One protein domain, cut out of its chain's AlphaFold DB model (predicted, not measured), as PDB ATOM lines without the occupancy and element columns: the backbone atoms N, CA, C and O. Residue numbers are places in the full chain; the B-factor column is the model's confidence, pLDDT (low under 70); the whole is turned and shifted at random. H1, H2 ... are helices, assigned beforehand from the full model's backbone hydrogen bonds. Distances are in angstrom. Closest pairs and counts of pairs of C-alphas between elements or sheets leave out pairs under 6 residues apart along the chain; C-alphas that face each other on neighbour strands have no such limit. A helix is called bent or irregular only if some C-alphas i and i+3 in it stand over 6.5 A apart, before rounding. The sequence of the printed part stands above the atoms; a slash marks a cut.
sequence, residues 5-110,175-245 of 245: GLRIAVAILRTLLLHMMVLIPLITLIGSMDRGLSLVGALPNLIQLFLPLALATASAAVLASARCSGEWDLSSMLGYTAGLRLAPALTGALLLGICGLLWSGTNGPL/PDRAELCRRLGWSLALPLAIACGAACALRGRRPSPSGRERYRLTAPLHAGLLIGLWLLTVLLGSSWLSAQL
ATOM      1  N   GLY A   5     210.487 167.006 201.306       85.31
ATOM      2  CA  GLY A   5     210.281 165.643 201.796       85.31
ATOM      3  C   GLY A   5     208.891 165.406 202.393       85.31
ATOM      4  O   GLY A   5     208.278 164.378 202.118       85.31
ATOM      5  N   LEU A   6     208.341 166.374 203.138       87.94
ATOM      6  CA  LEU A   6     206.991 166.251 203.698       87.94
ATOM      7  C   LEU A   6     205.929 166.210 202.594       87.94
ATOM      8  O   LEU A   6     205.011 165.399 202.653       87.94
ATOM      9  N   ARG A   7     206.076 167.039 201.552       89.25
ATOM     10  CA  ARG A   7     205.158 167.023 200.399       89.25
ATOM     11  C   ARG A   7     205.158 165.672 199.687       89.25
ATOM     12  O   ARG A   7     204.088 165.161 199.370       89.25
ATOM     13  N   ILE A   8     206.340 165.082 199.482       88.31
ATOM     14  CA  ILE A   8     206.468 163.741 198.899       88.31
ATOM     15  C   ILE A   8     205.780 162.711 199.799       88.31
ATOM     16  O   ILE A   8     204.961 161.944 199.310       88.31
ATOM     17  N   ALA A   9     206.043 162.724 201.108       87.62
ATOM     18  CA  ALA A   9     205.419 161.786 202.042       87.62
ATOM     19  C   ALA A   9     203.883 161.893 202.052       87.62
ATOM     20  O   ALA A   9     203.199 160.874 201.977       87.62
ATOM     21  N   VAL A  10     203.334 163.112 202.057       91.62
ATOM     22  CA  VAL A  10     201.880 163.349 201.981       91.62
ATOM     23  C   VAL A  10     201.304 162.856 200.652       91.62
ATOM     24  O   VAL A  10     200.248 162.228 200.635       91.62
ATOM     25  N   ALA A  11     201.995 163.094 199.534       89.75
ATOM     26  CA  ALA A  11     201.563 162.604 198.228       89.75
ATOM     27  C   ALA A  11     201.576 161.066 198.156       89.75
ATOM     28  O   ALA A  11     200.640 160.475 197.611       89.75
ATOM     29  N   ILE A  12     202.586 160.416 198.746       88.75
ATOM     30  CA  ILE A  12     202.655 158.951 198.867       88.75
ATOM     31  C   ILE A  12     201.490 158.443 199.708       88.75
ATOM     32  O   ILE A  12     200.772 157.558 199.254       88.75
ATOM     33  N   LEU A  13     201.248 159.034 200.882       89.56
ATOM     34  CA  LEU A  13     200.148 158.646 201.766       89.56
ATOM     35  C   LEU A  13     198.787 158.791 201.078       89.56
ATOM     36  O   LEU A  13     197.978 157.869 201.104       89.56
ATOM     37  N   ARG A  14     198.539 159.916 200.400       92.25
ATOM     38  CA  ARG A  14     197.299 160.128 199.641       92.25
ATOM     39  C   ARG A  14     197.125 159.080 198.543       92.25
ATOM     40  O   ARG A  14     196.039 158.534 198.381       92.25
ATOM     41  N   THR A  15     198.189 158.795 197.797       89.31
ATOM     42  CA  THR A  15     198.159 157.799 196.717       89.31
ATOM     43  C   THR A  15     197.933 156.394 197.275       89.31
ATOM     44  O   THR A  15     197.167 155.629 196.695       89.31
ATOM     45  N   LEU A  16     198.532 156.071 198.421       88.38
ATOM     46  CA  LEU A  16     198.311 154.818 199.139       88.38
ATOM     47  C   LEU A  16     196.849 154.668 199.573       88.38
ATOM     48  O   LEU A  16     196.258 153.619 199.343       88.38
ATOM     49  N   LEU A  17     196.251 155.715 200.150       89.38
ATOM     50  CA  LEU A  17     194.841 155.700 200.548       89.38
ATOM     51  C   LEU A  17     193.923 155.447 199.348       89.38
ATOM     52  O   LEU A  17     193.015 154.628 199.443       89.38
ATOM     53  N   LEU A  18     194.205 156.065 198.196       91.06
ATOM     54  CA  LEU A  18     193.464 155.800 196.958       91.06
ATOM     55  C   LEU A  18     193.611 154.344 196.493       91.06
ATOM     56  O   LEU A  18     192.618 153.735 196.102       91.06
ATOM     57  N   HIS A  19     194.814 153.761 196.578       87.25
ATOM     58  CA  HIS A  19     195.002 152.336 196.285       87.25
ATOM     59  C   HIS A  19     194.171 151.472 197.235       87.25
ATOM     60  O   HIS A  19     193.471 150.575 196.776       87.25
ATOM     61  N   MET A  20     194.192 151.763 198.539       85.75
ATOM     62  CA  MET A  20     193.418 151.018 199.537       85.75
ATOM     63  C   MET A  20     191.908 151.123 199.305       85.75
ATOM     64  O   MET A  20     191.211 150.123 199.438       85.75
ATOM     65  N   MET A  21     191.402 152.287 198.886       88.62
ATOM     66  CA  MET A  21     189.982 152.465 198.555       88.62
ATOM     67  C   MET A  21     189.517 151.602 197.379       88.62
ATOM     68  O   MET A  21     188.345 151.254 197.332       88.62
ATOM     69  N   VAL A  22     190.403 151.254 196.443       87.69
ATOM     70  CA  VAL A  22     190.085 150.347 195.322       87.69
ATOM     71  C   VAL A  22     190.324 148.890 195.711       87.69
ATOM     72  O   VAL A  22     189.548 147.997 195.371       87.69
ATOM     73  N   LEU A  23     191.402 148.650 196.446       84.62
ATOM     74  CA  LEU A  23     191.890 147.323 196.770       84.62
ATOM     75  C   LEU A  23     191.031 146.638 197.839       84.62
ATOM     76  O   LEU A  23     190.755 145.453 197.700       84.62
ATOM     77  N   ILE A  24     190.538 147.367 198.846       83.75
ATOM     78  CA  ILE A  24     189.639 146.809 199.867       83.75
ATOM     79  C   ILE A  24     188.351 146.259 199.225       83.75
ATOM     80  O   ILE A  24     188.091 145.075 199.420       83.75
ATOM     81  N   PRO A  25     187.582 147.013 198.410       84.25
ATOM     82  CA  PRO A  25     186.403 146.482 197.718       84.25
ATOM     83  C   PRO A  25     186.700 145.302 196.792       84.25
ATOM     84  O   PRO A  25     185.908 144.370 196.695       84.25
ATOM     85  N   LEU A  26     187.840 145.328 196.095       82.62
ATOM     86  CA  LEU A  26     188.232 144.224 195.222       82.62
ATOM     87  C   LEU A  26     188.497 142.953 196.036       82.62
ATOM     88  O   LEU A  26     188.043 141.872 195.674       82.62
ATOM     89  N   ILE A  27     189.199 143.093 197.157       77.62
ATOM     90  CA  ILE A  27     189.464 141.999 198.087       77.62
ATOM     91  C   ILE A  27     188.167 141.466 198.683       77.62
ATOM     92  O   ILE A  27     188.001 140.251 198.775       77.62
ATOM     93  N   THR A  28     187.244 142.342 199.078       77.44
ATOM     94  CA  THR A  28     185.961 141.901 199.629       77.44
ATOM     95  C   THR A  28     185.097 141.214 198.573       77.44
ATOM     96  O   THR A  28     184.431 140.233 198.889       77.44
ATOM     97  N   LEU A  29     185.152 141.650 197.313       80.44
ATOM     98  CA  LEU A  29     184.489 140.974 196.197       80.44
ATOM     99  C   LEU A  29     185.092 139.589 195.920       80.44
ATOM    100  O   LEU A  29     184.362 138.632 195.698       80.44
ATOM    101  N   ILE A  30     186.420 139.458 195.946       74.38
ATOM    102  CA  ILE A  30     187.084 138.158 195.767       74.38
ATOM    103  C   ILE A  30     186.761 137.232 196.944       74.38
ATOM    104  O   ILE A  30     186.422 136.071 196.740       74.38
ATOM    105  N   GLY A  31     186.806 137.758 198.170       67.69
ATOM    106  CA  GLY A  31     186.483 137.008 199.379       67.69
ATOM    107  C   GLY A  31     185.023 136.559 199.444       67.69
ATOM    108  O   GLY A  31     184.756 135.485 199.964       67.69
ATOM    109  N   SER A  32     184.077 137.327 198.889       69.19
ATOM    110  CA  SER A  32     182.663 136.925 198.849       69.19
ATOM    111  C   SER A  32     182.376 135.808 197.841       69.19
ATOM    112  O   SER A  32     181.374 135.106 197.983       69.19
ATOM    113  N   MET A  33     183.251 135.610 196.849       73.31
ATOM    114  CA  MET A  33     183.162 134.481 195.917       73.31
ATOM    115  C   MET A  33     183.651 133.164 196.535       73.31
ATOM    116  O   MET A  33     183.276 132.094 196.050       73.31
ATOM    117  N   ASP A  34     184.448 133.221 197.605       65.69
ATOM    118  CA  ASP A  34     184.997 132.039 198.263       65.69
ATOM    119  C   ASP A  34     184.143 131.636 199.477       65.69
ATOM    120  O   ASP A  34     184.148 132.279 200.529       65.69
ATOM    121  N   ARG A  35     183.370 130.551 199.333       53.19
ATOM    122  CA  ARG A  35     182.329 130.132 200.299       53.19
ATOM    123  C   ARG A  35     182.868 129.718 201.678       53.19
ATOM    124  O   ARG A  35     182.067 129.476 202.576       53.19
ATOM    125  N   GLY A  36     184.188 129.626 201.855       57.66
ATOM    126  CA  GLY A  36     184.833 129.243 203.117       57.66
ATOM    127  C   GLY A  36     185.516 130.382 203.885       57.66
ATOM    128  O   GLY A  36     185.934 130.173 205.024       57.66
ATOM    129  N   LEU A  37     185.651 131.578 203.303       57.97
ATOM    130  CA  LEU A  37     186.414 132.672 203.908       57.97
ATOM    131  C   LEU A  37     185.501 133.647 204.648       57.97
ATOM    132  O   LEU A  37     184.788 134.453 204.054       57.97
ATOM    133  N   SER A  38     185.574 133.638 205.983       64.50
ATOM    134  CA  SER A  38     184.987 134.726 206.766       64.50
ATOM    135  C   SER A  38     185.737 136.026 206.445       64.50
ATOM    136  O   SER A  38     186.906 136.200 206.795       64.50
ATOM    137  N   LEU A  39     185.058 136.937 205.752       63.59
ATOM    138  CA  LEU A  39     185.617 138.195 205.257       63.59
ATOM    139  C   LEU A  39     186.244 139.038 206.382       63.59
ATOM    140  O   LEU A  39     187.306 139.630 206.215       63.59
ATOM    141  N   VAL A  40     185.604 139.021 207.553       63.91
ATOM    142  CA  VAL A  40     186.034 139.727 208.769       63.91
ATOM    143  C   VAL A  40     187.338 139.149 209.329       63.91
ATOM    144  O   VAL A  40     188.194 139.905 209.779       63.91
ATOM    145  N   GLY A  41     187.530 137.827 209.253       62.69
ATOM    146  CA  GLY A  41     188.759 137.166 209.705       62.69
ATOM    147  C   GLY A  41     189.913 137.255 208.702       62.69
ATOM    148  O   GLY A  41     191.076 137.220 209.095       62.69
ATOM    149  N   ALA A  42     189.613 137.392 207.408       65.19
ATOM    150  CA  ALA A  42     190.616 137.425 206.343       65.19
ATOM    151  C   ALA A  42     191.161 138.833 206.049       65.19
ATOM    152  O   ALA A  42     192.286 138.971 205.561       65.19
ATOM    153  N   LEU A  43     190.385 139.879 206.357       68.56
ATOM    154  CA  LEU A  43     190.736 141.273 206.083       68.56
ATOM    155  C   LEU A  43     192.119 141.680 206.634       68.56
ATOM    156  O   LEU A  43     192.887 142.265 205.869       68.56
ATOM    157  N   PRO A  44     192.503 141.354 207.888       69.25
ATOM    158  CA  PRO A  44     193.818 141.729 208.415       69.25
ATOM    159  C   PRO A  44     194.970 141.110 207.614       69.25
ATOM    160  O   PRO A  44     195.952 141.789 207.317       69.25
ATOM    161  N   ASN A  45     194.820 139.851 207.197       68.56
ATOM    162  CA  ASN A  45     195.837 139.119 206.438       68.56
ATOM    163  C   ASN A  45     196.002 139.694 205.030       68.56
ATOM    164  O   ASN A  45     197.115 139.827 204.523       68.56
ATOM    165  N   LEU A  46     194.887 140.072 204.405       71.50
ATOM    166  CA  LEU A  46     194.887 140.669 203.075       71.50
ATOM    167  C   LEU A  46     195.473 142.085 203.124       71.50
ATOM    168  O   LEU A  46     196.312 142.426 202.295       71.50
ATOM    169  N   ILE A  47     195.136 142.880 204.141       74.31
ATOM    170  CA  ILE A  47     195.763 144.190 204.355       74.31
ATOM    171  C   ILE A  47     197.275 144.032 204.548       74.31
ATOM    172  O   ILE A  47     198.034 144.733 203.885       74.31
ATOM    173  N   GLN A  48     197.734 143.093 205.382       72.81
ATOM    174  CA  GLN A  48     199.169 142.845 205.568       72.81
ATOM    175  C   GLN A  48     199.873 142.458 204.261       72.81
ATOM    176  O   GLN A  48     200.972 142.945 204.003       72.81
ATOM    177  N   LEU A  49     199.229 141.649 203.416       76.62
ATOM    178  CA  LEU A  49     199.770 141.216 202.126       76.62
ATOM    179  C   LEU A  49     199.877 142.357 201.112       76.62
ATOM    180  O   LEU A  49     200.902 142.514 200.447       76.62
ATOM    181  N   PHE A  50     198.824 143.158 200.982       81.31
ATOM    182  CA  PHE A  50     198.731 144.152 199.921       81.31
ATOM    183  C   PHE A  50     199.255 145.533 200.312       81.31
ATOM    184  O   PHE A  50     199.594 146.319 199.425       81.31
ATOM    185  N   LEU A  51     199.361 145.848 201.604       84.56
ATOM    186  CA  LEU A  51     199.842 147.151 202.063       84.56
ATOM    187  C   LEU A  51     201.278 147.453 201.589       84.56
ATOM    188  O   LEU A  51     201.477 148.535 201.031       84.56
ATOM    189  N   PRO A  52     202.268 146.540 201.704       84.75
ATOM    190  CA  PRO A  52     203.606 146.781 201.165       84.75
ATOM    191  C   PRO A  52     203.607 146.949 199.646       84.75
ATOM    192  O   PRO A  52     204.300 147.818 199.122       84.75
ATOM    193  N   LEU A  53     202.793 146.162 198.937       84.19
ATOM    194  CA  LEU A  53     202.679 146.246 197.484       84.19
ATOM    195  C   LEU A  53     202.138 147.615 197.050       84.19
ATOM    196  O   LEU A  53     202.746 148.291 196.222       84.19
ATOM    197  N   ALA A  54     201.036 148.054 197.658       86.56
ATOM    198  CA  ALA A  54     200.426 149.349 197.385       86.56
ATOM    199  C   ALA A  54     201.334 150.520 197.780       86.56
ATOM    200  O   ALA A  54     201.353 151.550 197.107       86.56
ATOM    201  N   LEU A  55     202.123 150.378 198.848       87.56
ATOM    202  CA  LEU A  55     203.109 151.381 199.242       87.56
ATOM    203  C   LEU A  55     204.245 151.488 198.213       87.56
ATOM    204  O   LEU A  55     204.700 152.594 197.905       87.56
ATOM    205  N   ALA A  56     204.676 150.366 197.636       87.56
ATOM    206  CA  ALA A  56     205.705 150.336 196.599       87.56
ATOM    207  C   ALA A  56     205.223 151.004 195.307       87.56
ATOM    208  O   ALA A  56     205.917 151.851 194.743       87.56
ATOM    209  N   THR A  57     204.003 150.681 194.865       86.88
ATOM    210  CA  THR A  57     203.411 151.287 193.665       86.88
ATOM    211  C   THR A  57     203.125 152.773 193.875       86.88
ATOM    212  O   THR A  57     203.464 153.586 193.016       86.88
ATOM    213  N   ALA A  58     202.579 153.160 195.033       88.69
ATOM    214  CA  ALA A  58     202.302 154.554 195.367       88.69
ATOM    215  C   ALA A  58     203.586 155.395 195.433       88.69
ATOM    216  O   ALA A  58     203.647 156.477 194.844       88.69
ATOM    217  N   SER A  59     204.628 154.897 196.106       88.62
ATOM    218  CA  SER A  59     205.914 155.598 196.202       88.62
ATOM    219  C   SER A  59     206.581 155.768 194.838       88.62
ATOM    220  O   SER A  59     206.996 156.878 194.497       88.62
ATOM    221  N   ALA A  60     206.599 154.721 194.012       89.62
ATOM    222  CA  ALA A  60     207.110 154.793 192.649       89.62
ATOM    223  C   ALA A  60     206.332 155.787 191.774       89.62
ATOM    224  O   ALA A  60     206.943 156.594 191.075       89.62
ATOM    225  N   ALA A  61     204.996 155.767 191.824       87.75
ATOM    226  CA  ALA A  61     204.153 156.653 191.022       87.75
ATOM    227  C   ALA A  61     204.374 158.133 191.377       87.75
ATOM    228  O   ALA A  61     204.554 158.972 190.489       87.75
ATOM    229  N   VAL A  62     204.428 158.454 192.674       90.75
ATOM    230  CA  VAL A  62     204.669 159.822 193.158       90.75
ATOM    231  C   VAL A  62     206.057 160.310 192.754       90.75
ATOM    232  O   VAL A  62     206.191 161.408 192.213       90.75
ATOM    233  N   LEU A  63     207.089 159.489 192.955       89.69
ATOM    234  CA  LEU A  63     208.464 159.864 192.624       89.69
ATOM    235  C   LEU A  63     208.682 159.972 191.110       89.69
ATOM    236  O   LEU A  63     209.347 160.904 190.654       89.69
ATOM    237  N   ALA A  64     208.064 159.097 190.313       87.94
ATOM    238  CA  ALA A  64     208.119 159.179 188.857       87.94
ATOM    239  C   ALA A  64     207.420 160.448 188.351       87.94
ATOM    240  O   ALA A  64     207.925 161.116 187.442       87.94
ATOM    241  N   SER A  65     206.294 160.827 188.968       88.50
ATOM    242  CA  SER A  65     205.605 162.083 188.669       88.50
ATOM    243  C   SER A  65     206.476 163.300 188.998       88.50
ATOM    244  O   SER A  65     206.677 164.140 188.118       88.50
ATOM    245  N   ALA A  66     207.081 163.332 190.193       88.06
ATOM    246  CA  ALA A  66     207.990 164.395 190.638       88.06
ATOM    247  C   ALA A  66     209.244 164.527 189.749       88.06
ATOM    248  O   ALA A  66     209.769 165.621 189.529       88.06
ATOM    249  N   ARG A  67     209.731 163.410 189.195       87.00
ATOM    250  CA  ARG A  67     210.850 163.397 188.241       87.00
ATOM    251  C   ARG A  67     210.431 163.896 186.855       87.00
ATOM    252  O   ARG A  67     211.178 164.619 186.198       87.00
ATOM    253  N   CYS A  68     209.218 163.565 186.413       87.19
ATOM    254  CA  CYS A  68     208.670 164.065 185.150       87.19
ATOM    255  C   CYS A  68     208.409 165.580 185.193       87.19
ATOM    256  O   CYS A  68     208.758 166.281 184.239       87.19
ATOM    257  N   SER A  69     207.848 166.090 186.297       87.12
ATOM    258  CA  SER A  69     207.603 167.526 186.508       87.12
ATOM    259  C   SER A  69     208.895 168.326 186.709       87.12
ATOM    260  O   SER A  69     208.918 169.524 186.448       87.12
ATOM    261  N   GLY A  70     209.994 167.668 187.090       86.00
ATOM    262  CA  GLY A  70     211.272 168.320 187.388       86.00
ATOM    263  C   GLY A  70     211.361 168.867 188.813       86.00
ATOM    264  O   GLY A  70     212.389 169.424 189.185       86.00
ATOM    265  N   GLU A  71     210.334 168.663 189.642       88.25
ATOM    266  CA  GLU A  71     210.353 169.016 191.069       88.25
ATOM    267  C   GLU A  71     211.483 168.297 191.821       88.25
ATOM    268  O   GLU A  71     212.102 168.853 192.736       88.25
ATOM    269  N   TRP A  72     211.792 167.063 191.410       86.06
ATOM    270  CA  TRP A  72     212.927 166.316 191.947       86.06
ATOM    271  C   TRP A  72     214.275 166.969 191.605       86.06
ATOM    272  O   TRP A  72     215.178 167.014 192.439       86.06
ATOM    273  N   ASP A  73     214.427 167.512 190.401       88.19
ATOM    274  CA  ASP A  73     215.675 168.160 189.988       88.19
ATOM    275  C   ASP A  73     215.821 169.523 190.675       88.19
ATOM    276  O   ASP A  73     216.877 169.828 191.226       88.19
ATOM    277  N   LEU A  74     214.725 170.284 190.765       87.62
ATOM    278  CA  LEU A  74     214.679 171.576 191.447       87.62
ATOM    279  C   LEU A  74     215.043 171.456 192.933       87.62
ATOM    280  O   LEU A  74     215.836 172.234 193.454       87.62
ATOM    281  N   SER A  75     214.533 170.432 193.619       85.81
ATOM    282  CA  SER A  75     214.928 170.167 195.008       85.81
ATOM    283  C   SER A  75     216.393 169.732 195.152       85.81
ATOM    284  O   SER A  75     216.971 169.937 196.217       85.81
ATOM    285  N   SER A  76     217.020 169.191 194.098       86.75
ATOM    286  CA  SER A  76     218.464 168.875 194.088       86.75
ATOM    287  C   SER A  76     219.306 170.126 193.985       86.75
ATOM    288  O   SER A  76     220.287 170.255 194.707       86.75
ATOM    289  N   MET A  77     218.878 171.069 193.149       88.44
ATOM    290  CA  MET A  77     219.533 172.369 193.012       88.44
ATOM    291  C   MET A  77     219.481 173.181 194.312       88.44
ATOM    292  O   MET A  77     220.405 173.926 194.603       88.44
ATOM    293  N   LEU A  78     218.445 172.978 195.135       87.69
ATOM    294  CA  LEU A  78     218.313 173.583 196.466       87.69
ATOM    295  C   LEU A  78     219.144 172.879 197.563       87.69
ATOM    296  O   LEU A  78     218.993 173.203 198.738       87.69
ATOM    297  N   GLY A  79     219.983 171.895 197.218       88.50
ATOM    298  CA  GLY A  79     220.892 171.225 198.158       88.50
ATOM    299  C   GLY A  79     220.277 170.092 198.987       88.50
ATOM    300  O   GLY A  79     220.962 169.492 199.813       88.50
ATOM    301  N   TYR A  80     219.006 169.735 198.774       87.06
ATOM    302  CA  TYR A  80     218.409 168.597 199.479       87.06
ATOM    303  C   TYR A  80     218.944 167.282 198.912       87.06
ATOM    304  O   TYR A  80     218.757 167.006 197.732       87.06
ATOM    305  N   THR A  81     219.528 166.411 199.729       88.81
ATOM    306  CA  THR A  81     219.920 165.063 199.281       88.81
ATOM    307  C   THR A  81     218.696 164.157 199.099       88.81
ATOM    308  O   THR A  81     217.631 164.397 199.675       88.81
ATOM    309  N   ALA A  82     218.827 163.085 198.306       83.31
ATOM    310  CA  ALA A  82     217.750 162.103 198.123       83.31
ATOM    311  C   ALA A  82     217.293 161.491 199.462       83.31
ATOM    312  O   ALA A  82     216.093 161.339 199.691       83.31
ATOM    313  N   GLY A  83     218.241 161.224 200.369       84.19
ATOM    314  CA  GLY A  83     217.961 160.723 201.715       84.19
ATOM    315  C   GLY A  83     217.077 161.675 202.524       84.19
ATOM    316  O   GLY A  83     216.052 161.249 203.045       84.19
ATOM    317  N   LEU A  84     217.391 162.975 202.546       85.19
ATOM    318  CA  LEU A  84     216.595 163.975 203.275       85.19
ATOM    319  C   LEU A  84     215.165 164.121 202.735       85.19
ATOM    320  O   LEU A  84     214.245 164.440 203.484       85.19
ATOM    321  N   ARG A  85     214.957 163.880 201.438       86.75
ATOM    322  CA  ARG A  85     213.619 163.941 200.830       86.75
ATOM    323  C   ARG A  85     212.780 162.709 201.127       86.75
ATOM    324  O   ARG A  85     211.568 162.830 201.258       86.75
ATOM    325  N   LEU A  86     213.412 161.542 201.211       87.75
ATOM    326  CA  LEU A  86     212.726 160.277 201.470       87.75
ATOM    327  C   LEU A  86     212.590 159.972 202.962       87.75
ATOM    328  O   LEU A  86     211.709 159.199 203.323       87.75
ATOM    329  N   ALA A  87     213.400 160.598 203.822       86.62
ATOM    330  CA  ALA A  87     213.399 160.360 205.262       86.62
ATOM    331  C   ALA A  87     211.993 160.420 205.887       86.62
ATOM    332  O   ALA A  87     211.633 159.457 206.556       86.62
ATOM    333  N   PRO A  88     211.134 161.427 205.619       85.81
ATOM    334  CA  PRO A  88     209.797 161.458 206.215       85.81
ATOM    335  C   PRO A  88     208.919 160.274 205.789       85.81
ATOM    336  O   PRO A  88     208.165 159.736 206.597       85.81
ATOM    337  N   ALA A  89     209.033 159.843 204.529       84.00
ATOM    338  CA  ALA A  89     208.282 158.704 204.013       84.00
ATOM    339  C   ALA A  89     208.793 157.383 204.615       84.00
ATOM    340  O   ALA A  89     207.990 156.558 205.043       84.00
ATOM    341  N   LEU A  90     210.117 157.211 204.713       85.44
ATOM    342  CA  LEU A  90     210.749 156.047 205.341       85.44
ATOM    343  C   LEU A  90     210.411 155.948 206.830       85.44
ATOM    344  O   LEU A  90     210.031 154.875 207.289       85.44
ATOM    345  N   THR A  91     210.475 157.056 207.571       83.69
ATOM    346  CA  THR A  91     210.077 157.094 208.983       83.69
ATOM    347  C   THR A  91     208.605 156.724 209.146       83.69
ATOM    348  O   THR A  91     208.275 155.907 210.001       83.69
ATOM    349  N   GLY A  92     207.722 157.254 208.294       80.00
ATOM    350  CA  GLY A  92     206.305 156.883 208.292       80.00
ATOM    351  C   GLY A  92     206.077 155.393 208.015       80.00
ATOM    352  O   GLY A  92     205.301 154.754 208.720       80.00
ATOM    353  N   ALA A  93     206.782 154.811 207.042       79.44
ATOM    354  CA  ALA A  93     206.686 153.381 206.741       79.44
ATOM    355  C   ALA A  93     207.235 152.491 207.858       79.44
ATOM    356  O   ALA A  93     206.654 151.444 208.131       79.44
ATOM    357  N   LEU A  94     208.319 152.905 208.519       80.31
ATOM    358  CA  LEU A  94     208.853 152.202 209.685       80.31
ATOM    359  C   LEU A  94     207.853 152.221 210.841       80.31
ATOM    360  O   LEU A  94     207.580 151.171 211.414       80.31
ATOM    361  N   LEU A  95     207.253 153.377 211.138       80.25
ATOM    362  CA  LEU A  95     206.216 153.487 212.167       80.25
ATOM    363  C   LEU A  95     205.000 152.619 211.832       80.25
ATOM    364  O   LEU A  95     204.541 151.870 212.688       80.25
ATOM    365  N   LEU A  96     204.525 152.644 210.583       75.44
ATOM    366  CA  LEU A  96     203.431 151.777 210.135       75.44
ATOM    367  C   LEU A  96     203.792 150.290 210.219       75.44
ATOM    368  O   LEU A  96     202.941 149.488 210.587       75.44
ATOM    369  N   GLY A  97     205.040 149.917 209.927       69.56
ATOM    370  CA  GLY A  97     205.517 148.543 210.087       69.56
ATOM    371  C   GLY A  97     205.577 148.102 211.539       69.56
ATOM    372  O   GLY A  97     205.122 147.008 211.855       69.56
ATOM    373  N   ILE A  98     206.037 148.972 212.438       70.88
ATOM    374  CA  ILE A  98     206.011 148.720 213.883       70.88
ATOM    375  C   ILE A  98     204.562 148.587 214.367       70.88
ATOM    376  O   ILE A  98     204.239 147.617 215.049       70.88
ATOM    377  N   CYS A  99     203.660 149.486 213.964       69.50
ATOM    378  CA  CYS A  99     202.233 149.379 214.277       69.50
ATOM    379  C   CYS A  99     201.617 148.088 213.721       69.50
ATOM    380  O   CYS A  99     200.836 147.447 214.415       69.50
ATOM    381  N   GLY A 100     201.989 147.674 212.508       65.81
ATOM    382  CA  GLY A 100     201.544 146.420 211.901       65.81
ATOM    383  C   GLY A 100     202.038 145.185 212.655       65.81
ATOM    384  O   GLY A 100     201.272 144.244 212.845       65.81
ATOM    385  N   LEU A 101     203.278 145.202 213.152       63.59
ATOM    386  CA  LEU A 101     203.822 144.149 214.015       63.59
ATOM    387  C   LEU A 101     203.116 144.100 215.373       63.59
ATOM    388  O   LEU A 101     202.788 143.015 215.842       63.59
ATOM    389  N   LEU A 102     202.840 145.253 215.986       64.94
ATOM    390  CA  LEU A 102     202.106 145.340 217.254       64.94
ATOM    391  C   LEU A 102     200.649 144.881 217.093       64.94
ATOM    392  O   LEU A 102     200.130 144.133 217.924       64.94
ATOM    393  N   TRP A 103     200.007 145.256 215.986       62.16
ATOM    394  CA  TRP A 103     198.688 144.751 215.610       62.16
ATOM    395  C   TRP A 103     198.734 143.241 215.369       62.16
ATOM    396  O   TRP A 103     197.842 142.520 215.794       62.16
ATOM    397  N   SER A 104     199.797 142.736 214.742       53.28
ATOM    398  CA  SER A 104     199.993 141.302 214.541       53.28
ATOM    399  C   SER A 104     200.305 140.540 215.836       53.28
ATOM    400  O   SER A 104     200.070 139.342 215.894       53.28
ATOM    401  N   GLY A 105     200.849 141.188 216.864       49.91
ATOM    402  CA  GLY A 105     201.070 140.571 218.176       49.91
ATOM    403  C   GLY A 105     199.797 140.487 219.022       49.91
ATOM    404  O   GLY A 105     199.678 139.607 219.862       49.91
ATOM    405  N   THR A 106     198.832 141.379 218.781       48.25
ATOM    406  CA  THR A 106     197.581 141.486 219.560       48.25
ATOM    407  C   THR A 106     196.367 140.882 218.848       48.25
ATOM    408  O   THR A 106     195.489 140.319 219.490       48.25
ATOM    409  N   ASN A 107     196.338 140.943 217.516       45.69
ATOM    410  CA  ASN A 107     195.262 140.472 216.636       45.69
ATOM    411  C   ASN A 107     195.818 139.652 215.458       45.69
ATOM    412  O   ASN A 107     195.316 139.729 214.337       45.69
ATOM    413  N   GLY A 108     196.923 138.943 215.691       41.28
ATOM    414  CA  GLY A 108     197.733 138.338 214.646       41.28
ATOM    415  C   GLY A 108     197.010 137.413 213.678       41.28
ATOM    416  O   GLY A 108     195.994 136.814 214.033       41.28
ATOM    417  N   PRO A 109     197.619 137.179 212.499       41.31
ATOM    418  CA  PRO A 109     197.136 136.281 211.443       41.31
ATOM    419  C   PRO A 109     196.945 134.814 211.892       41.31
ATOM    420  O   PRO A 109     196.566 133.965 211.088       41.31
ATOM    421  N   LEU A 110     197.214 134.509 213.168       44.41
ATOM    422  CA  LEU A 110     197.256 133.187 213.788       44.41
ATOM    423  C   LEU A 110     196.414 133.060 215.076       44.41
ATOM    424  O   LEU A 110     196.350 131.961 215.618       44.41
ATOM    425  N   PRO A 175     209.311 125.338 212.786       59.34
ATOM    426  CA  PRO A 175     208.206 126.296 212.862       59.34
ATOM    427  C   PRO A 175     208.620 127.650 213.454       59.34
ATOM    428  O   PRO A 175     208.145 128.680 212.985       59.34
ATOM    429  N   ASP A 176     209.561 127.671 214.403       62.19
ATOM    430  CA  ASP A 176     210.069 128.919 214.993       62.19
ATOM    431  C   ASP A 176     210.896 129.720 213.970       62.19
ATOM    432  O   ASP A 176     210.777 130.941 213.868       62.19
ATOM    433  N   ARG A 177     211.689 129.028 213.136       63.97
ATOM    434  CA  ARG A 177     212.437 129.646 212.027       63.97
ATOM    435  C   ARG A 177     211.511 130.168 210.933       63.97
ATOM    436  O   ARG A 177     211.763 131.245 210.397       63.97
ATOM    437  N   ALA A 178     210.458 129.421 210.603       62.94
ATOM    438  CA  ALA A 178     209.464 129.833 209.617       62.94
ATOM    439  C   ALA A 178     208.707 131.094 210.066       62.94
ATOM    440  O   ALA A 178     208.559 132.028 209.276       62.94
ATOM    441  N   GLU A 179     208.286 131.147 211.332       67.12
ATOM    442  CA  GLU A 179     207.583 132.303 211.898       67.12
ATOM    443  C   GLU A 179     208.490 133.533 211.984       67.12
ATOM    444  O   GLU A 179     208.094 134.630 211.591       67.12
ATOM    445  N   LEU A 180     209.744 133.360 212.407       66.31
ATOM    446  CA  LEU A 180     210.718 134.449 212.460       66.31
ATOM    447  C   LEU A 180     211.062 134.974 211.057       66.31
ATOM    448  O   LEU A 180     211.095 136.187 210.847       66.31
ATOM    449  N   CYS A 181     211.229 134.081 210.074       70.44
ATOM    450  CA  CYS A 181     211.400 134.447 208.666       70.44
ATOM    451  C   CYS A 181     210.204 135.257 208.148       70.44
ATOM    452  O   CYS A 181     210.395 136.285 207.496       70.44
ATOM    453  N   ARG A 182     208.975 134.857 208.499       70.62
ATOM    454  CA  ARG A 182     207.764 135.619 208.172       70.62
ATOM    455  C   ARG A 182     207.767 136.992 208.830       70.62
ATOM    456  O   ARG A 182     207.646 137.986 208.121       70.62
ATOM    457  N   ARG A 183     207.926 137.077 210.153       71.25
ATOM    458  CA  ARG A 183     207.858 138.347 210.898       71.25
ATOM    459  C   ARG A 183     208.910 139.346 210.427       71.25
ATOM    460  O   ARG A 183     208.579 140.511 210.220       71.25
ATOM    461  N   LEU A 184     210.143 138.892 210.198       70.62
ATOM    462  CA  LEU A 184     211.206 139.734 209.644       70.62
ATOM    463  C   LEU A 184     210.959 140.089 208.172       70.62
ATOM    464  O   LEU A 184     211.151 141.233 207.768       70.62
ATOM    465  N   GLY A 185     210.497 139.136 207.363       72.12
ATOM    466  CA  GLY A 185     210.177 139.377 205.956       72.12
ATOM    467  C   GLY A 185     209.074 140.424 205.772       72.12
ATOM    468  O   GLY A 185     209.190 141.293 204.905       72.12
ATOM    469  N   TRP A 186     208.046 140.382 206.623       72.69
ATOM    470  CA  TRP A 186     206.938 141.338 206.648       72.69
ATOM    471  C   TRP A 186     207.323 142.688 207.250       72.69
ATOM    472  O   TRP A 186     206.940 143.721 206.701       72.69
ATOM    473  N   SER A 187     208.109 142.711 208.332       71.19
ATOM    474  CA  SER A 187     208.559 143.969 208.944       71.19
ATOM    475  C   SER A 187     209.429 144.793 207.998       71.19
ATOM    476  O   SER A 187     209.312 146.018 207.947       71.19
ATOM    477  N   LEU A 188     210.256 144.116 207.198       77.31
ATOM    478  CA  LEU A 188     211.105 144.746 206.196       77.31
ATOM    479  C   LEU A 188     210.341 145.117 204.920       77.31
ATOM    480  O   LEU A 188     210.810 145.974 204.174       77.31
ATOM    481  N   ALA A 189     209.160 144.544 204.669       82.38
ATOM    482  CA  ALA A 189     208.427 144.758 203.422       82.38
ATOM    483  C   ALA A 189     208.024 146.229 203.204       82.38
ATOM    484  O   ALA A 189     208.115 146.724 202.084       82.38
ATOM    485  N   LEU A 190     207.620 146.954 204.254       81.50
ATOM    486  CA  LEU A 190     207.215 148.364 204.154       81.50
ATOM    487  C   LEU A 190     208.380 149.340 203.896       81.50
ATOM    488  O   LEU A 190     208.270 150.148 202.969       81.50
ATOM    489  N   PRO A 191     209.507 149.302 204.638       79.81
ATOM    490  CA  PRO A 191     210.656 150.139 204.298       79.81
ATOM    491  C   PRO A 191     211.269 149.747 202.945       79.81
ATOM    492  O   PRO A 191     211.642 150.634 202.171       79.81
ATOM    493  N   LEU A 192     211.301 148.449 202.605       83.81
ATOM    494  CA  LEU A 192     211.722 147.992 201.278       83.81
ATOM    495  C   LEU A 192     210.795 148.511 200.181       83.81
ATOM    496  O   LEU A 192     211.286 148.912 199.134       83.81
ATOM    497  N   ALA A 193     209.483 148.583 200.411       84.69
ATOM    498  CA  ALA A 193     208.532 149.096 199.430       84.69
ATOM    499  C   ALA A 193     208.849 150.533 199.003       84.69
ATOM    500  O   ALA A 193     208.882 150.826 197.805       84.69
ATOM    501  N   ILE A 194     209.168 151.413 199.956       86.44
ATOM    502  CA  ILE A 194     209.585 152.788 199.644       86.44
ATOM    503  C   ILE A 194     210.938 152.808 198.936       86.44
ATOM    504  O   ILE A 194     211.099 153.536 197.955       86.44
ATOM    505  N   ALA A 195     211.905 152.015 199.401       85.62
ATOM    506  CA  ALA A 195     213.229 151.952 198.790       85.62
ATOM    507  C   ALA A 195     213.166 151.437 197.341       85.62
ATOM    508  O   ALA A 195     213.779 152.028 196.456       85.62
ATOM    509  N   CYS A 196     212.378 150.392 197.076       85.69
ATOM    510  CA  CYS A 196     212.128 149.847 195.745       85.69
ATOM    511  C   CYS A 196     211.400 150.857 194.858       85.69
ATOM    512  O   CYS A 196     211.823 151.084 193.724       85.69
ATOM    513  N   GLY A 197     210.356 151.513 195.373       84.12
ATOM    514  CA  GLY A 197     209.645 152.543 194.624       84.12
ATOM    515  C   GLY A 197     210.552 153.708 194.238       84.12
ATOM    516  O   GLY A 197     210.565 154.132 193.082       84.12
ATOM    517  N   ALA A 198     211.399 154.156 195.167       85.50
ATOM    518  CA  ALA A 198     212.423 155.155 194.900       85.50
ATOM    519  C   ALA A 198     213.478 154.664 193.907       85.50
ATOM    520  O   ALA A 198     213.803 155.384 192.968       85.50
ATOM    521  N   ALA A 199     213.980 153.439 194.050       87.56
ATOM    522  CA  ALA A 199     214.960 152.878 193.128       87.56
ATOM    523  C   ALA A 199     214.406 152.814 191.697       87.56
ATOM    524  O   ALA A 199     215.071 153.270 190.771       87.56
ATOM    525  N   CYS A 200     213.175 152.334 191.507       85.81
ATOM    526  CA  CYS A 200     212.522 152.267 190.197       85.81
ATOM    527  C   CYS A 200     212.266 153.659 189.603       85.81
ATOM    528  O   CYS A 200     212.551 153.898 188.429       85.81
ATOM    529  N   ALA A 201     211.773 154.593 190.417       83.19
ATOM    530  CA  ALA A 201     211.406 155.939 189.983       83.19
ATOM    531  C   ALA A 201     212.577 156.927 189.904       83.19
ATOM    532  O   ALA A 201     212.404 158.044 189.415       83.19
ATOM    533  N   LEU A 202     213.758 156.563 190.404       84.00
ATOM    534  CA  LEU A 202     214.941 157.422 190.376       84.00
ATOM    535  C   LEU A 202     216.088 156.852 189.534       84.00
ATOM    536  O   LEU A 202     217.141 157.488 189.423       84.00
ATOM    537  N   ARG A 203     215.887 155.692 188.902       81.06
ATOM    538  CA  ARG A 203     216.878 155.061 188.029       81.06
ATOM    539  C   ARG A 203     217.071 155.857 186.737       81.06
ATOM    540  O   ARG A 203     216.111 156.155 186.033       81.06
ATOM    541  N   GLY A 204     218.331 156.124 186.391       66.69
ATOM    542  CA  GLY A 204     218.727 156.636 185.074       66.69
ATOM    543  C   GLY A 204     218.537 158.143 184.859       66.69
ATOM    544  O   GLY A 204     218.262 158.900 185.788       66.69
ATOM    545  N   ARG A 205     218.728 158.597 183.614       70.12
ATOM    546  CA  ARG A 205     218.557 160.008 183.220       70.12
ATOM    547  C   ARG A 205     217.072 160.393 183.177       70.12
ATOM    548  O   ARG A 205     216.203 159.527 183.114       70.12
ATOM    549  N   ARG A 206     216.777 161.698 183.229       75.94
ATOM    550  CA  ARG A 206     215.405 162.226 183.149       75.94
ATOM    551  C   ARG A 206     214.704 161.685 181.886       75.94
ATOM    552  O   ARG A 206     215.312 161.729 180.816       75.94
ATOM    553  N   PRO A 207     213.460 161.181 181.987       80.00
ATOM    554  CA  PRO A 207     212.756 160.636 180.831       80.00
ATOM    555  C   PRO A 207     212.520 161.719 179.771       80.00
ATOM    556  O   PRO A 207     212.171 162.860 180.100       80.00
ATOM    557  N   SER A 208     212.692 161.350 178.496       83.44
ATOM    558  CA  SER A 208     212.362 162.218 177.361       83.44
ATOM    559  C   SER A 208     210.870 162.588 177.384       83.44
ATOM    560  O   SER A 208     210.070 161.830 177.939       83.44
ATOM    561  N   PRO A 209     210.452 163.717 176.777       83.38
ATOM    562  CA  PRO A 209     209.047 164.136 176.758       83.38
ATOM    563  C   PRO A 209     208.103 163.048 176.230       83.38
ATOM    564  O   PRO A 209     207.083 162.774 176.855       83.38
ATOM    565  N   SER A 210     208.500 162.361 175.156       85.75
ATOM    566  CA  SER A 210     207.758 161.248 174.547       85.75
ATOM    567  C   SER A 210     207.732 159.969 175.396       85.75
ATOM    568  O   SER A 210     206.874 159.115 175.199       85.75
ATOM    569  N   GLY A 211     208.654 159.821 176.354       86.19
ATOM    570  CA  GLY A 211     208.767 158.650 177.228       86.19
ATOM    571  C   GLY A 211     208.127 158.809 178.610       86.19
ATOM    572  O   GLY A 211     208.109 157.843 179.373       86.19
ATOM    573  N   ARG A 212     207.609 159.995 178.966       87.88
ATOM    574  CA  ARG A 212     207.108 160.282 180.328       87.88
ATOM    575  C   ARG A 212     205.919 159.416 180.725       87.88
ATOM    576  O   ARG A 212     205.879 158.938 181.854       87.88
ATOM    577  N   GLU A 213     204.970 159.206 179.819       87.19
ATOM    578  CA  GLU A 213     203.780 158.396 180.108       87.19
ATOM    579  C   GLU A 213     204.145 156.935 180.355       87.19
ATOM    580  O   GLU A 213     203.776 156.371 181.384       87.19
ATOM    581  N   ARG A 214     204.968 156.352 179.474       87.00
ATOM    582  CA  ARG A 214     205.474 154.986 179.664       87.00
ATOM    583  C   ARG A 214     206.242 154.869 180.971       87.00
ATOM    584  O   ARG A 214     206.015 153.928 181.714       87.00
ATOM    585  N   TYR A 215     207.095 155.841 181.285       87.00
ATOM    586  CA  TYR A 215     207.864 155.851 182.526       87.00
ATOM    587  C   TYR A 215     206.984 155.889 183.785       87.00
ATOM    588  O   TYR A 215     207.240 155.161 184.745       87.00
ATOM    589  N   ARG A 216     205.918 156.700 183.773       86.31
ATOM    590  CA  ARG A 216     204.952 156.798 184.879       86.31
ATOM    591  C   ARG A 216     204.204 155.493 185.136       86.31
ATOM    592  O   ARG A 216     203.808 155.265 186.271       86.31
ATOM    593  N   LEU A 217     204.030 154.657 184.114       87.44
ATOM    594  CA  LEU A 217     203.388 153.348 184.236       87.44
ATOM    595  C   LEU A 217     204.395 152.243 184.573       87.44
ATOM    596  O   LEU A 217     204.126 151.392 185.415       87.44
ATOM    597  N   THR A 218     205.580 152.253 183.961       88.56
ATOM    598  CA  THR A 218     206.562 151.185 184.164       88.56
ATOM    599  C   THR A 218     207.199 151.247 185.544       88.56
ATOM    600  O   THR A 218     207.348 150.199 186.165       88.56
ATOM    601  N   ALA A 219     207.538 152.427 186.068       87.25
ATOM    602  CA  ALA A 219     208.149 152.549 187.394       87.25
ATOM    603  C   ALA A 219     207.316 151.892 188.522       87.25
ATOM    604  O   ALA A 219     207.882 151.066 189.245       87.25
ATOM    605  N   PRO A 220     206.002 152.173 188.676       87.56
ATOM    606  CA  PRO A 220     205.186 151.511 189.691       87.56
ATOM    607  C   PRO A 220     204.988 150.021 189.427       87.56
ATOM    608  O   PRO A 220     205.011 149.254 190.385       87.56
ATOM    609  N   LEU A 221     204.880 149.584 188.166       87.25
ATOM    610  CA  LEU A 221     204.797 148.155 187.844       87.25
ATOM    611  C   LEU A 221     206.054 147.395 188.288       87.25
ATOM    612  O   LEU A 221     205.942 146.361 188.938       87.25
ATOM    613  N   HIS A 222     207.248 147.922 188.005       89.25
ATOM    614  CA  HIS A 222     208.500 147.286 188.429       89.25
ATOM    615  C   HIS A 222     208.640 147.278 189.956       89.25
ATOM    616  O   HIS A 222     209.048 146.267 190.521       89.25
ATOM    617  N   ALA A 223     208.273 148.374 190.629       87.75
ATOM    618  CA  ALA A 223     208.310 148.443 192.089       87.75
ATOM    619  C   ALA A 223     207.345 147.434 192.731       87.75
ATOM    620  O   ALA A 223     207.724 146.726 193.665       87.75
ATOM    621  N   GLY A 224     206.129 147.326 192.188       83.69
ATOM    622  CA  GLY A 224     205.146 146.332 192.604       83.69
ATOM    623  C   GLY A 224     205.651 144.903 192.397       83.69
ATOM    624  O   GLY A 224     205.605 144.102 193.322       83.69
ATOM    625  N   LEU A 225     206.212 144.592 191.225       89.44
ATOM    626  CA  LEU A 225     206.763 143.263 190.931       89.44
ATOM    627  C   LEU A 225     207.911 142.875 191.873       89.44
ATOM    628  O   LEU A 225     207.945 141.739 192.339       89.44
ATOM    629  N   LEU A 226     208.823 143.800 192.191       90.38
ATOM    630  CA  LEU A 226     209.937 143.531 193.109       90.38
ATOM    631  C   LEU A 226     209.451 143.183 194.519       90.38
ATOM    632  O   LEU A 226     209.922 142.213 195.110       90.38
ATOM    633  N   ILE A 227     208.487 143.942 195.046       89.38
ATOM    634  CA  ILE A 227     207.914 143.657 196.367       89.38
ATOM    635  C   ILE A 227     207.036 142.410 196.337       89.38
ATOM    636  O   ILE A 227     207.105 141.606 197.261       89.38
ATOM    637  N   GLY A 228     206.277 142.186 195.265       83.81
ATOM    638  CA  GLY A 228     205.536 140.942 195.070       83.81
ATOM    639  C   GLY A 228     206.454 139.716 195.100       83.81
ATOM    640  O   GLY A 228     206.168 138.754 195.809       83.81
ATOM    641  N   LEU A 229     207.598 139.777 194.409       88.69
ATOM    642  CA  LEU A 229     208.600 138.709 194.409       88.69
ATOM    643  C   LEU A 229     209.231 138.512 195.797       88.69
ATOM    644  O   LEU A 229     209.419 137.374 196.227       88.69
ATOM    645  N   TRP A 230     209.525 139.600 196.516       87.31
ATOM    646  CA  TRP A 230     210.009 139.536 197.900       87.31
ATOM    647  C   TRP A 230     209.014 138.802 198.803       87.31
ATOM    648  O   TRP A 230     209.384 137.838 199.472       87.31
ATOM    649  N   LEU A 231     207.741 139.201 198.773       84.38
ATOM    650  CA  LEU A 231     206.689 138.577 199.574       84.38
ATOM    651  C   LEU A 231     206.497 137.103 199.210       84.38
ATOM    652  O   LEU A 231     206.388 136.263 200.102       84.38
ATOM    653  N   LEU A 232     206.535 136.767 197.919       83.81
ATOM    654  CA  LEU A 232     206.489 135.380 197.462       83.81
ATOM    655  C   LEU A 232     207.676 134.572 198.004       83.81
ATOM    656  O   LEU A 232     207.493 133.453 198.473       83.81
ATOM    657  N   THR A 233     208.879 135.149 198.000       85.44
ATOM    658  CA  THR A 233     210.090 134.503 198.529       85.44
ATOM    659  C   THR A 233     209.975 134.251 200.032       85.44
ATOM    660  O   THR A 233     210.315 133.167 200.497       85.44
ATOM    661  N   VAL A 234     209.441 135.210 200.794       79.81
ATOM    662  CA  VAL A 234     209.179 135.050 202.236       79.81
ATOM    663  C   VAL A 234     208.148 133.944 202.486       79.81
ATOM    664  O   VAL A 234     208.323 133.116 203.383       79.81
ATOM    665  N   LEU A 235     207.081 133.882 201.684       78.62
ATOM    666  CA  LEU A 235     206.051 132.845 201.799       78.62
ATOM    667  C   LEU A 235     206.592 131.453 201.448       78.62
ATOM    668  O   LEU A 235     206.385 130.512 202.212       78.62
ATOM    669  N   LEU A 236     207.335 131.325 200.350       77.25
ATOM    670  CA  LEU A 236     207.958 130.061 199.953       77.25
ATOM    671  C   LEU A 236     209.023 129.623 200.965       77.25
ATOM    672  O   LEU A 236     208.999 128.478 201.412       77.25
ATOM    673  N   GLY A 237     209.899 130.532 201.397       72.88
ATOM    674  CA  GLY A 237     210.939 130.249 202.388       72.88
ATOM    675  C   GLY A 237     210.364 129.808 203.734       72.88
ATOM    676  O   GLY A 237     210.809 128.807 204.295       72.88
ATOM    677  N   SER A 238     209.323 130.489 204.223       70.94
ATOM    678  CA  SER A 238     208.629 130.075 205.450       70.94
ATOM    679  C   SER A 238     207.920 128.725 205.290       70.94
ATOM    680  O   SER A 238     208.023 127.890 206.187       70.94
ATOM    681  N   SER A 239     207.284 128.460 204.142       68.50
ATOM    682  CA  SER A 239     206.652 127.160 203.868       68.50
ATOM    683  C   SER A 239     207.668 126.010 203.827       68.50
ATOM    684  O   SER A 239     207.451 124.963 204.435       68.50
ATOM    685  N   TRP A 240     208.832 126.227 203.213       71.38
ATOM    686  CA  TRP A 240     209.902 125.236 203.159       71.38
ATOM    687  C   TRP A 240     210.492 124.965 204.545       71.38
ATOM    688  O   TRP A 240     210.633 123.810 204.931       71.38
ATOM    689  N   LEU A 241     210.755 126.012 205.336       66.12
ATOM    690  CA  LEU A 241     211.224 125.876 206.721       66.12
ATOM    691  C   LEU A 241     210.219 125.127 207.607       66.12
ATOM    692  O   LEU A 241     210.629 124.359 208.476       66.12
ATOM    693  N   SER A 242     208.914 125.309 207.376       63.44
ATOM    694  CA  SER A 242     207.883 124.535 208.077       63.44
ATOM    695  C   SER A 242     207.807 123.071 207.643       63.44
ATOM    696  O   SER A 242     207.424 122.236 208.452       63.44
ATOM    697  N   ALA A 243     208.196 122.745 206.407       63.19
ATOM    698  CA  ALA A 243     208.173 121.379 205.883       63.19
ATOM    699  C   ALA A 243     209.383 120.532 206.325       63.19
ATOM    700  O   ALA A 243     209.388 119.329 206.101       63.19
ATOM    701  N   GLN A 244     210.394 121.137 206.961       62.88
ATOM    702  CA  GLN A 244     211.547 120.441 207.557       62.88
ATOM    703  C   GLN A 244     211.270 119.856 208.956       62.88
ATOM    704  O   GLN A 244     212.206 119.611 209.722       62.88
ATOM    705  N   LEU A 245     209.992 119.724 209.317       53.59
ATOM    706  CA  LEU A 245     209.520 119.012 210.505       53.59
ATOM    707  C   LEU A 245     209.696 117.498 210.337       53.59
ATOM    708  O   LEU A 245     209.964 116.862 211.379       53.59
TER     709      LEU A 245
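AT A GLANCE: This is residues 5 to 110 and 175 to 245 of the 245 residues of an uncharacterized protein of Rickettsiales bacterium (UniProt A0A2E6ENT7). An elongated bundle of long helices is built round H2 as its core: H1 crosses H2 on one side, the second arm of the bent helix H5 and the long H6 pack on the other, and H4 packs on H5 and on residues 5 to 12 of H1. The short H3 sits at one end of the long axis, and residues 32 to 38 stick out towards the other. The printed part has 177 residues, with six named helices, H1 to H6 in chain order, and no named strand; the class is all helix. It is compact, with a radius of gyration of the C-alphas of 17.7 A, and spans 55 by 34 by 26 A.

IN THESE COORDINATES: H1, residues 5 to 33, begins at C-alpha 5 (210.281, 165.643, 201.796) and is 41.7 A long. H2, residues 39 to 69, is 41.2 A long, has a kink of 42 degrees near residue 49, and is only just irregular: C-alphas 41 and 44 are 6.9 A apart. H3 is residues 71 to 77, 10.0 A. H4, residues 82 to 106, is 35.9 A long and irregular, with C-alphas 85 and 88 7.1 A apart. H5, residues 175 to 202, was assigned as one helix by its hydrogen bonds but is bent, with C-alphas 187 and 190 6.6 A apart; its arms are H5a, residues 175 to 187, 18.1 A, and H5b, residues 190 to 202, 18.2 A. H6, residues 209 to 243, is 51.7 A long, irregular, with C-alphas 210 and 213 7.4 A apart, and ends at C-alpha 243 (208.173, 121.379, 205.883).

HOW THE PARTS SIT: H2 is the hub. H1 and H2 form a helical hairpin at a steep tilt of 39 degrees, their closest C-alphas being those of Ile 12 and Ser 59, 5.4 A apart. H2 touches H5b, the same way at a shallow tilt of 27 degrees, with the C-alphas of Ala 60 and Gly 197 closest at 3.9 A. H2 touches H6, opposite ways at a shallow tilt of 33 degrees, only just short of steep, with the C-alphas of Thr 57 and Pro 220 closest at 4.4 A. H5b and H6 form a helical hairpin at 31 degrees, with the C-alphas of Gly 197 and Ala 223 closest at 5.0 A. H5a touches residues 231 to 242 of H6; the C-alphas of Ala 178 and Ser 238 are closest, at 4.3 A. H4 touches H5b, closest at the C-alphas of Ala 93 and Leu 190, 5.7 A. H2 and H3 touch only at the corner, and only just, with 3 pairs of C-alphas within 8 A. H4 and H6 are apart. Every O i to N i+4 pair is within hydrogen-bond range in H3, H5a and H5b; the counts are 24 of 25 in H1, 23 of 27 in H2, 19 of 21 in H4 and 28 of 31 in H6.

THE WHOLE: The C-alphas farthest apart, those of Met 77 and Leu 245, are 57.0 A apart. Residues 111 to 174 are not printed, and C-alphas 110 and 175 are 13.0 A apart across this cut. Of the links printed whole, none is long. The mean pLDDT of the printed part is 78.7, with 40 residues under 70, among them 34 to 45, 99 to 110 and 175 to 180.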